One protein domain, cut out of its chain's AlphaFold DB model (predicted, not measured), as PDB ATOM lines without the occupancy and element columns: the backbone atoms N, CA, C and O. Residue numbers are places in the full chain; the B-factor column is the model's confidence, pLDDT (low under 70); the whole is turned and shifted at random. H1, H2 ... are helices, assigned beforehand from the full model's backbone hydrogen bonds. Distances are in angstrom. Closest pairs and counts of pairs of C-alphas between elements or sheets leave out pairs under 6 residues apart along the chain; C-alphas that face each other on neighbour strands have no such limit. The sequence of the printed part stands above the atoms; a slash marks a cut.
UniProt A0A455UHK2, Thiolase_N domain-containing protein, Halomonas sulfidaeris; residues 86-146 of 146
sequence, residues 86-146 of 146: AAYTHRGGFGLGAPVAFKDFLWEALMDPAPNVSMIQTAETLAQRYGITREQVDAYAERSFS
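This is residues 86 to 146 of the 146 residues of the protein "Thiolase_N domain-containing protein" of Halomonas sulfidaeris (UniProt A0A455UHK2). Three separate helices are strung out along an open chain, with a long loop of residues 86 to 104 at one end and H3 turned across the long axis at the other. Residues 91 to 99 of that loop stick out, as do residues 138 to 146 at the H3 end, while H1, a small loop and H2 lie between the ends. The printed part has 61 residues with three named helices, in the order H1, H2, H3, and no named strand; its class is all helix, though under half of the residues, 29 of 61, are in named elements. The whole is extended, with a radius of gyration of the C-alphas of 18.9 A, and only just elongated, spanning 54 by 28 by 16 A.

Start at residues 86 to 104, which hold no named element, and go on to H1, residues 105 to 109. A short link of 9 residues leads to H2, residues 119 to 130; in it, look for residues 111 to 112 paired antiparallel with residues 117 to 118. A tight link of 3 residues then leads to H3, residues 134 to 145. Each pair of helices is apart. In H1, H2 and H3 every O i to N i+4 pair is within hydrogen-bond range.

Find C-alpha 105 at (-44.828, -39.590, 19.484), where H1 begins. H2 runs 16.9 A from C-alpha 119 at (-43.922, -39.511, 34.094) to C-alpha 130. H3 runs 17.1 A from C-alpha 134 to C-alpha 145 at (-46.240, -61.046, 38.468); H1 spans 5.9 A.

The two C-alphas farthest apart are those of Leu 96 and Ser 146, at 55.7 A. The printed part has no cut, and neither link between helices is long. It ends at residue 146, the chain's last. The mean pLDDT of the printed part is 94.3, and no printed residue is under 70.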
ATOM      1  N   ALA A  86     -43.957 -38.853  14.279       93.25
ATOM      2  CA  ALA A  86     -44.675 -37.638  13.924       93.25
ATOM      3  C   ALA A  86     -43.734 -36.455  13.688       93.25
ATOM      4  O   ALA A  86     -42.642 -36.360  14.251       93.25
ATOM      5  N   ALA A  87     -44.191 -35.525  12.853       92.88
ATOM      6  CA  ALA A  87     -43.462 -34.315  12.513       92.88
ATOM      7  C   ALA A  87     -44.437 -33.130  12.443       92.88
ATOM      8  O   ALA A  87     -45.121 -32.926  11.442       92.88
ATOM      9  N   TYR A  88     -44.513 -32.339  13.514       90.88
ATOM     10  CA  TYR A  88     -45.489 -31.244  13.615       90.88
ATOM     11  C   TYR A  88     -45.056 -29.946  12.921       90.88
ATOM     12  O   TYR A  88     -45.882 -29.062  12.708       90.88
ATOM     13  N   THR A  89     -43.794 -29.838  12.509       91.12
ATOM     14  CA  THR A  89     -43.229 -28.632  11.885       91.12
ATOM     15  C   THR A  89     -43.219 -28.659  10.353       91.12
ATOM     16  O   THR A  89     -42.900 -27.648   9.741       91.12
ATOM     17  N   HIS A  90     -43.587 -29.778   9.714       91.44
ATOM     18  CA  HIS A  90     -43.387 -29.979   8.266       91.44
ATOM     19  C   HIS A  90     -44.665 -29.902   7.424       91.44
ATOM     20  O   HIS A  90     -44.601 -30.080   6.210       91.44
ATOM     21  N   ARG A  91     -45.836 -29.622   8.020       91.44
ATOM     22  CA  ARG A  91     -47.106 -29.537   7.266       91.44
ATOM     23  C   ARG A  91     -47.055 -28.486   6.145       91.44
ATOM     24  O   ARG A  91     -47.679 -28.687   5.111       91.44
ATOM     25  N   GLY A  92     -46.318 -27.392   6.346       92.19
ATOM     26  CA  GLY A  92     -46.115 -26.327   5.354       92.19
ATOM     27  C   GLY A  92     -44.945 -26.557   4.390       92.19
ATOM     28  O   GLY A  92     -44.581 -25.641   3.662       92.19
ATOM     29  N   GLY A  93     -44.340 -27.749   4.396       88.50
ATOM     30  CA  GLY A  93     -43.066 -28.017   3.732       88.50
ATOM     31  C   GLY A  93     -41.861 -27.602   4.579       88.50
ATOM     32  O   GLY A  93     -41.995 -27.135   5.709       88.50
ATOM     33  N   PHE A  94     -40.666 -27.811   4.037       90.44
ATOM     34  CA  PHE A  94     -39.394 -27.429   4.648       90.44
ATOM     35  C   PHE A  94     -38.394 -27.043   3.558       90.44
ATOM     36  O   PHE A  94     -38.468 -27.535   2.433       90.44
ATOM     37  N   GLY A  95     -37.488 -26.120   3.882       90.69
ATOM     38  CA  GLY A  95     -36.484 -25.638   2.938       90.69
ATOM     39  C   GLY A  95     -35.503 -26.736   2.524       90.69
ATOM     40  O   GLY A  95     -35.232 -27.667   3.284       90.69
ATOM     41  N   LEU A  96     -34.931 -26.609   1.326       91.94
ATOM     42  CA  LEU A  96     -33.865 -27.501   0.876       91.94
ATOM     43  C   LEU A  96     -32.684 -27.444   1.860       91.94
ATOM     44  O   LEU A  96     -32.161 -26.368   2.137       91.94
ATOM     45  N   GLY A  97     -32.281 -28.601   2.387       90.38
ATOM     46  CA  GLY A  97     -31.202 -28.714   3.375       90.38
ATOM     47  C   GLY A  97     -31.595 -28.352   4.813       90.38
ATOM     48  O   GLY A  97     -30.753 -28.444   5.703       90.38
ATOM     49  N   ALA A  98     -32.853 -27.969   5.066       88.56
ATOM     50  CA  ALA A  98     -33.336 -27.763   6.427       88.56
ATOM     51  C   ALA A  98     -33.410 -29.103   7.188       88.56
ATOM     52  O   ALA A  98     -33.750 -30.127   6.587       88.56
ATOM     53  N   PRO A  99     -33.132 -29.120   8.506       84.12
ATOM     54  CA  PRO A  99     -33.280 -30.325   9.312       84.12
ATOM     55  C   PRO A  99     -34.720 -30.841   9.283       84.12
ATOM     56  O   PRO A  99     -35.651 -30.104   9.609       84.12
ATOM     57  N   VAL A 100     -34.895 -32.119   8.938       84.00
ATOM     58  CA  VAL A 100     -36.190 -32.795   9.048       84.00
ATOM     59  C   VAL A 100     -36.286 -33.437  10.425       84.00
ATOM     60  O   VAL A 100     -35.555 -34.372  10.742       84.00
ATOM     61  N   ALA A 101     -37.180 -32.914  11.256       84.56
ATOM     62  CA  ALA A 101     -37.423 -33.419  12.604       84.56
ATOM     63  C   ALA A 101     -38.600 -34.406  12.630       84.56
ATOM     64  O   ALA A 101     -39.765 -34.009  12.550       84.56
ATOM     65  N   PHE A 102     -38.278 -35.684  12.794       90.94
ATOM     66  CA  PHE A 102     -39.220 -36.743  13.136       90.94
ATOM     67  C   PHE A 102     -39.035 -37.121  14.601       90.94
ATOM     68  O   PHE A 102     -37.903 -37.259  15.065       90.94
ATOM     69  N   LYS A 103     -40.139 -37.285  15.325       92.94
ATOM     70  CA  LYS A 103     -40.132 -37.655  16.739       92.94
ATOM     71  C   LYS A 103     -40.975 -38.896  16.976       92.94
ATOM     72  O   LYS A 103     -42.028 -39.048  16.357       92.94
ATOM     73  N   ASP A 104     -40.528 -39.748  17.890       94.00
ATOM     74  CA  ASP A 104     -41.369 -40.805  18.444       94.00
ATOM     75  C   ASP A 104     -42.472 -40.158  19.285       94.00
ATOM     76  O   ASP A 104     -42.199 -39.540  20.317       94.00
ATOM     77  N   PHE A 105     -43.717 -40.248  18.813       94.19
ATOM     78  CA  PHE A 105     -44.828 -39.590  19.484       94.19
ATOM     79  C   PHE A 105     -45.078 -40.166  20.878       94.19
ATOM     80  O   PHE A 105     -45.397 -39.407  21.789       94.19
ATOM     81  N   LEU A 106     -44.914 -41.480  21.065       94.19
ATOM     82  CA  LEU A 106     -45.141 -42.114  22.359       94.19
ATOM     83  C   LEU A 106     -44.124 -41.619  23.387       94.19
ATOM     84  O   LEU A 106     -44.504 -41.279  24.505       94.19
ATOM     85  N   TRP A 107     -42.850 -41.552  23.000       93.75
ATOM     86  CA  TRP A 107     -41.800 -41.061  23.888       93.75
ATOM     87  C   TRP A 107     -42.038 -39.605  24.302       93.75
ATOM     88  O   TRP A 107     -41.973 -39.269  25.484       93.75
ATOM     89  N   GLU A 108     -42.371 -38.746  23.340       93.31
ATOM     90  CA  GLU A 108     -42.642 -37.329  23.600       93.31
ATOM     91  C   GLU A 108     -43.918 -37.123  24.433       93.31
ATOM     92  O   GLU A 108     -43.966 -36.215  25.259       93.31
ATOM     93  N   ALA A 109     -44.935 -37.977  24.268       92.94
ATOM     94  CA  ALA A 109     -46.202 -37.884  24.994       92.94
ATOM     95  C   ALA A 109     -46.095 -38.224  26.494       92.94
ATOM     96  O   ALA A 109     -47.007 -37.907  27.255       92.94
ATOM     97  N   LEU A 110     -45.000 -38.854  26.937       94.88
ATOM     98  CA  LEU A 110     -44.747 -39.174  28.351       94.88
ATOM     99  C   LEU A 110     -44.038 -38.043  29.116       94.88
ATOM    100  O   LEU A 110     -43.675 -38.216  30.286       94.88
ATOM    101  N   MET A 111     -43.842 -36.894  28.469       95.38
ATOM    102  CA  MET A 111     -43.302 -35.679  29.065       95.38
ATOM    103  C   MET A 111     -44.419 -34.653  29.251       95.38
ATOM    104  O   MET A 111     -45.104 -34.313  28.291       95.38
ATOM    105  N   ASP A 112     -44.593 -34.134  30.467       95.88
ATOM    106  CA  ASP A 112     -45.467 -32.988  30.702       95.88
ATOM    107  C   ASP A 112     -44.694 -31.668  30.490       95.88
ATOM    108  O   ASP A 112     -43.844 -31.307  31.315       95.88
ATOM    109  N   PRO A 113     -44.967 -30.917  29.404       95.12
ATOM    110  CA  PRO A 113     -44.244 -29.691  29.078       95.12
ATOM    111  C   PRO A 113     -44.522 -28.526  30.019       95.12
ATOM    112  O   PRO A 113     -43.702 -27.612  30.070       95.12
ATOM    113  N   ALA A 114     -45.631 -28.527  30.763       96.75
ATOM    114  CA  ALA A 114     -45.959 -27.416  31.654       96.75
ATOM    115  C   ALA A 114     -45.006 -27.329  32.874       96.75
ATOM    116  O   ALA A 114     -44.423 -26.268  33.097       96.75
ATOM    117  N   PRO A 115     -44.790 -28.411  33.643       96.25
ATOM    118  CA  PRO A 115     -43.767 -28.503  34.684       96.25
ATOM    119  C   PRO A 115     -42.398 -28.992  34.176       96.25
ATOM    120  O   PRO A 115     -41.454 -29.037  34.961       96.25
ATOM    121  N   ASN A 116     -42.281 -29.369  32.898       96.19
ATOM    122  CA  ASN A 116     -41.082 -29.958  32.299       96.19
ATOM    123  C   ASN A 116     -40.587 -31.214  33.044       96.19
ATOM    124  O   ASN A 116     -39.414 -31.318  33.413       96.19
ATOM    125  N   VAL A 117     -41.499 -32.160  33.290       96.94
ATOM    126  CA  VAL A 117     -41.196 -33.424  33.973       96.94
ATOM    127  C   VAL A 117     -41.798 -34.624  33.240       96.94
ATOM    128  O   VAL A 117     -42.950 -34.613  32.807       96.94
ATOM    129  N   SER A 118     -41.013 -35.688  33.098       97.19
ATOM    130  CA  SER A 118     -41.492 -36.971  32.575       97.19
ATOM    131  C   SER A 118     -42.278 -37.752  33.624       97.19
ATOM    132  O   SER A 118     -42.038 -37.621  34.827       97.19
ATOM    133  N   MET A 119     -43.163 -38.646  33.182       95.62
ATOM    134  CA  MET A 119     -43.922 -39.511  34.094       95.62
ATOM    135  C   MET A 119     -43.008 -40.320  35.033       95.62
ATOM    136  O   MET A 119     -43.305 -40.443  36.219       95.62
ATOM    137  N   ILE A 120     -41.847 -40.783  34.557       96.06
ATOM    138  CA  ILE A 120     -40.860 -41.495  35.389       96.06
ATOM    139  C   ILE A 120     -40.320 -40.587  36.503       96.06
ATOM    140  O   ILE A 120     -40.293 -40.976  37.667       96.06
ATOM    141  N   GLN A 121     -39.952 -39.348  36.178       97.50
ATOM    142  CA  GLN A 121     -39.459 -38.393  37.175       97.50
ATOM    143  C   GLN A 121     -40.528 -38.033  38.219       97.50
ATOM    144  O   GLN A 121     -40.185 -37.768  39.374       97.50
ATOM    145  N   THR A 122     -41.819 -38.058  37.860       97.69
ATOM    146  CA  THR A 122     -42.893 -37.900  38.858       97.69
ATOM    147  C   THR A 122     -42.900 -39.050  39.866       97.69
ATOM    148  O   THR A 122     -43.023 -38.798  41.065       97.69
ATOM    149  N   ALA A 123     -42.683 -40.292  39.416       97.56
ATOM    150  CA  ALA A 123     -42.596 -41.456  40.295       97.56
ATOM    151  C   ALA A 123     -41.369 -41.377  41.217       97.56
ATOM    152  O   ALA A 123     -41.503 -41.574  42.423       97.56
ATOM    153  N   GLU A 124     -40.206 -40.989  40.685       97.56
ATOM    154  CA  GLU A 124     -38.980 -40.780  41.472       97.56
ATOM    155  C   GLU A 124     -39.153 -39.689  42.537       97.56
ATOM    156  O   GLU A 124     -38.734 -39.842  43.685       97.56
ATOM    157  N   THR A 125     -39.845 -38.601  42.190       97.56
ATOM    158  CA  THR A 125     -40.150 -37.521  43.138       97.56
ATOM    159  C   THR A 125     -41.005 -38.034  44.301       97.56
ATOM    160  O   THR A 125     -40.761 -37.681  45.456       97.56
ATOM    161  N   LEU A 126     -41.995 -38.891  44.024       98.19
ATOM    162  CA  LEU A 126     -42.807 -39.524  45.066       98.19
ATOM    163  C   LEU A 126     -41.976 -40.509  45.895       98.19
ATOM    164  O   LEU A 126     -42.078 -40.490  47.121       98.19
ATOM    165  N   ALA A 127     -41.121 -41.314  45.262       98.31
ATOM    166  CA  ALA A 127     -40.262 -42.258  45.969       98.31
ATOM    167  C   ALA A 127     -39.357 -41.545  46.984       98.31
ATOM    168  O   ALA A 127     -39.336 -41.914  48.157       98.31
ATOM    169  N   GLN A 128     -38.714 -40.449  46.576       98.00
ATOM    170  CA  GLN A 128     -37.907 -39.614  47.469       98.00
ATOM    171  C   GLN A 128     -38.745 -38.990  48.591       98.00
ATOM    172  O   GLN A 128     -38.353 -39.032  49.756       98.00
ATOM    173  N   ARG A 129     -39.919 -38.435  48.260       98.31
ATOM    174  CA  ARG A 129     -40.794 -37.759  49.229       98.31
ATOM    175  C   ARG A 129     -41.302 -38.691  50.326       98.31
ATOM    176  O   ARG A 129     -41.441 -38.258  51.467       98.31
ATOM    177  N   TYR A 130     -41.612 -39.933  49.972       98.38
ATOM    178  CA  TYR A 130     -42.194 -40.917  50.883       98.38
ATOM    179  C   TYR A 130     -41.176 -41.934  51.413       98.38
ATOM    180  O   TYR A 130     -41.563 -42.841  52.145       98.38
ATOM    181  N   GLY A 131     -39.889 -41.787  51.079       98.25
ATOM    182  CA  GLY A 131     -38.835 -42.703  51.517       98.25
ATOM    183  C   GLY A 131     -39.010 -44.131  50.990       98.25
ATOM    184  O   GLY A 131     -38.669 -45.077  51.695       98.25
ATOM    185  N   ILE A 132     -39.568 -44.290  49.786       98.56
ATOM    186  CA  ILE A 132     -39.766 -45.599  49.151       98.56
ATOM    187  C   ILE A 132     -38.421 -46.067  48.595       98.56
ATOM    188  O   ILE A 132     -37.835 -45.406  47.737       98.56
ATOM    189  N   THR A 133     -37.928 -47.202  49.084       98.31
ATOM    190  CA  THR A 133     -36.627 -47.742  48.671       98.31
ATOM    191  C   THR A 133     -36.743 -48.605  47.420       98.31
ATOM    192  O   THR A 133     -37.812 -49.128  47.090       98.31
ATOM    193  N   ARG A 134     -35.617 -48.806  46.728       97.94
ATOM    194  CA  ARG A 134     -35.557 -49.664  45.542       97.94
ATOM    195  C   ARG A 134     -36.005 -51.096  45.849       97.94
ATOM    196  O   ARG A 134     -36.745 -51.682  45.066       97.94
ATOM    197  N   GLU A 135     -35.621 -51.622  47.007       98.44
ATOM    198  CA  GLU A 135     -35.977 -52.969  47.461       98.44
ATOM    199  C   GLU A 135     -37.492 -53.112  47.653       98.44
ATOM    200  O   GLU A 135     -38.061 -54.156  47.338       98.44
ATOM    201  N   GLN A 136     -38.172 -52.061  48.128       98.25
ATOM    202  CA  GLN A 136     -39.630 -52.058  48.267       98.25
ATOM    203  C   GLN A 136     -40.337 -52.055  46.908       98.25
ATOM    204  O   GLN A 136     -41.339 -52.757  46.749       98.25
ATOM    205  N   VAL A 137     -39.820 -51.288  45.939       97.88
ATOM    206  CA  VAL A 137     -40.347 -51.269  44.566       97.88
ATOM    207  C   VAL A 137     -40.170 -52.636  43.909       97.88
ATOM    208  O   VAL A 137     -41.145 -53.187  43.401       97.88
ATOM    209  N   ASP A 138     -38.970 -53.217  43.983       97.88
ATOM    210  CA  ASP A 138     -38.672 -54.525  43.390       97.88
ATOM    211  C   ASP A 138     -39.537 -55.630  44.018       97.88
ATOM    212  O   ASP A 138     -40.150 -56.417  43.299       97.88
ATOM    213  N   ALA A 139     -39.692 -55.634  45.348       98.00
ATOM    214  CA  ALA A 139     -40.559 -56.591  46.035       98.00
ATOM    215  C   ALA A 139     -42.044 -56.423  45.666       98.00
ATOM    216  O   ALA A 139     -42.795 -57.398  45.651       98.00
ATOM    217  N   TYR A 140     -42.512 -55.197  45.407       97.69
ATOM    218  CA  TYR A 140     -43.875 -54.974  44.915       97.69
ATOM    219  C   TYR A 140     -44.042 -55.465  43.473       97.69
ATOM    220  O   TYR A 140     -45.056 -56.094  43.160       97.69
ATOM    221  N   ALA A 141     -43.049 -55.211  42.619       97.50
ATOM    222  CA  ALA A 141     -43.048 -55.672  41.240       97.50
ATOM    223  C   ALA A 141     -43.100 -57.205  41.181       97.50
ATOM    224  O   ALA A 141     -43.996 -57.736  40.534       97.50
ATOM    225  N   GLU A 142     -42.238 -57.906  41.925       97.75
ATOM    226  CA  GLU A 142     -42.220 -59.375  42.012       97.75
ATOM    227  C   GLU A 142     -43.601 -59.950  42.363       97.75
ATOM    228  O   GLU A 142     -44.126 -60.791  41.636       97.75
ATOM    229  N   ARG A 143     -44.239 -59.426  43.420       97.88
ATOM    230  CA  ARG A 143     -45.583 -59.856  43.847       97.88
ATOM    231  C   ARG A 143     -46.687 -59.570  42.829       97.88
ATOM    232  O   ARG A 143     -47.761 -60.143  42.937       97.88
ATOM    233  N   SER A 144     -46.471 -58.646  41.896       96.56
ATOM    234  CA  SER A 144     -47.470 -58.291  40.879       96.56
ATOM    235  C   SER A 144     -47.431 -59.224  39.663       96.56
ATOM    236  O   SER A 144     -48.360 -59.198  38.859       96.56
ATOM    237  N   PHE A 145     -46.370 -60.030  39.520       89.38
ATOM    238  CA  PHE A 145     -46.240 -61.046  38.468       89.38
ATOM    239  C   PHE A 145     -46.681 -62.450  38.908       89.38
ATOM    240  O   PHE A 145     -46.869 -63.308  38.044       89.38
ATOM    241  N   SER A 146     -46.809 -62.691  40.217       75.62
ATOM    242  CA  SER A 146     -47.281 -63.953  40.810       75.62
ATOM    243  C   SER A 146     -48.800 -64.016  40.898       75.62
ATOM    244  O   SER A 146     -49.362 -65.084  40.578       75.62
TER     245      SER A 146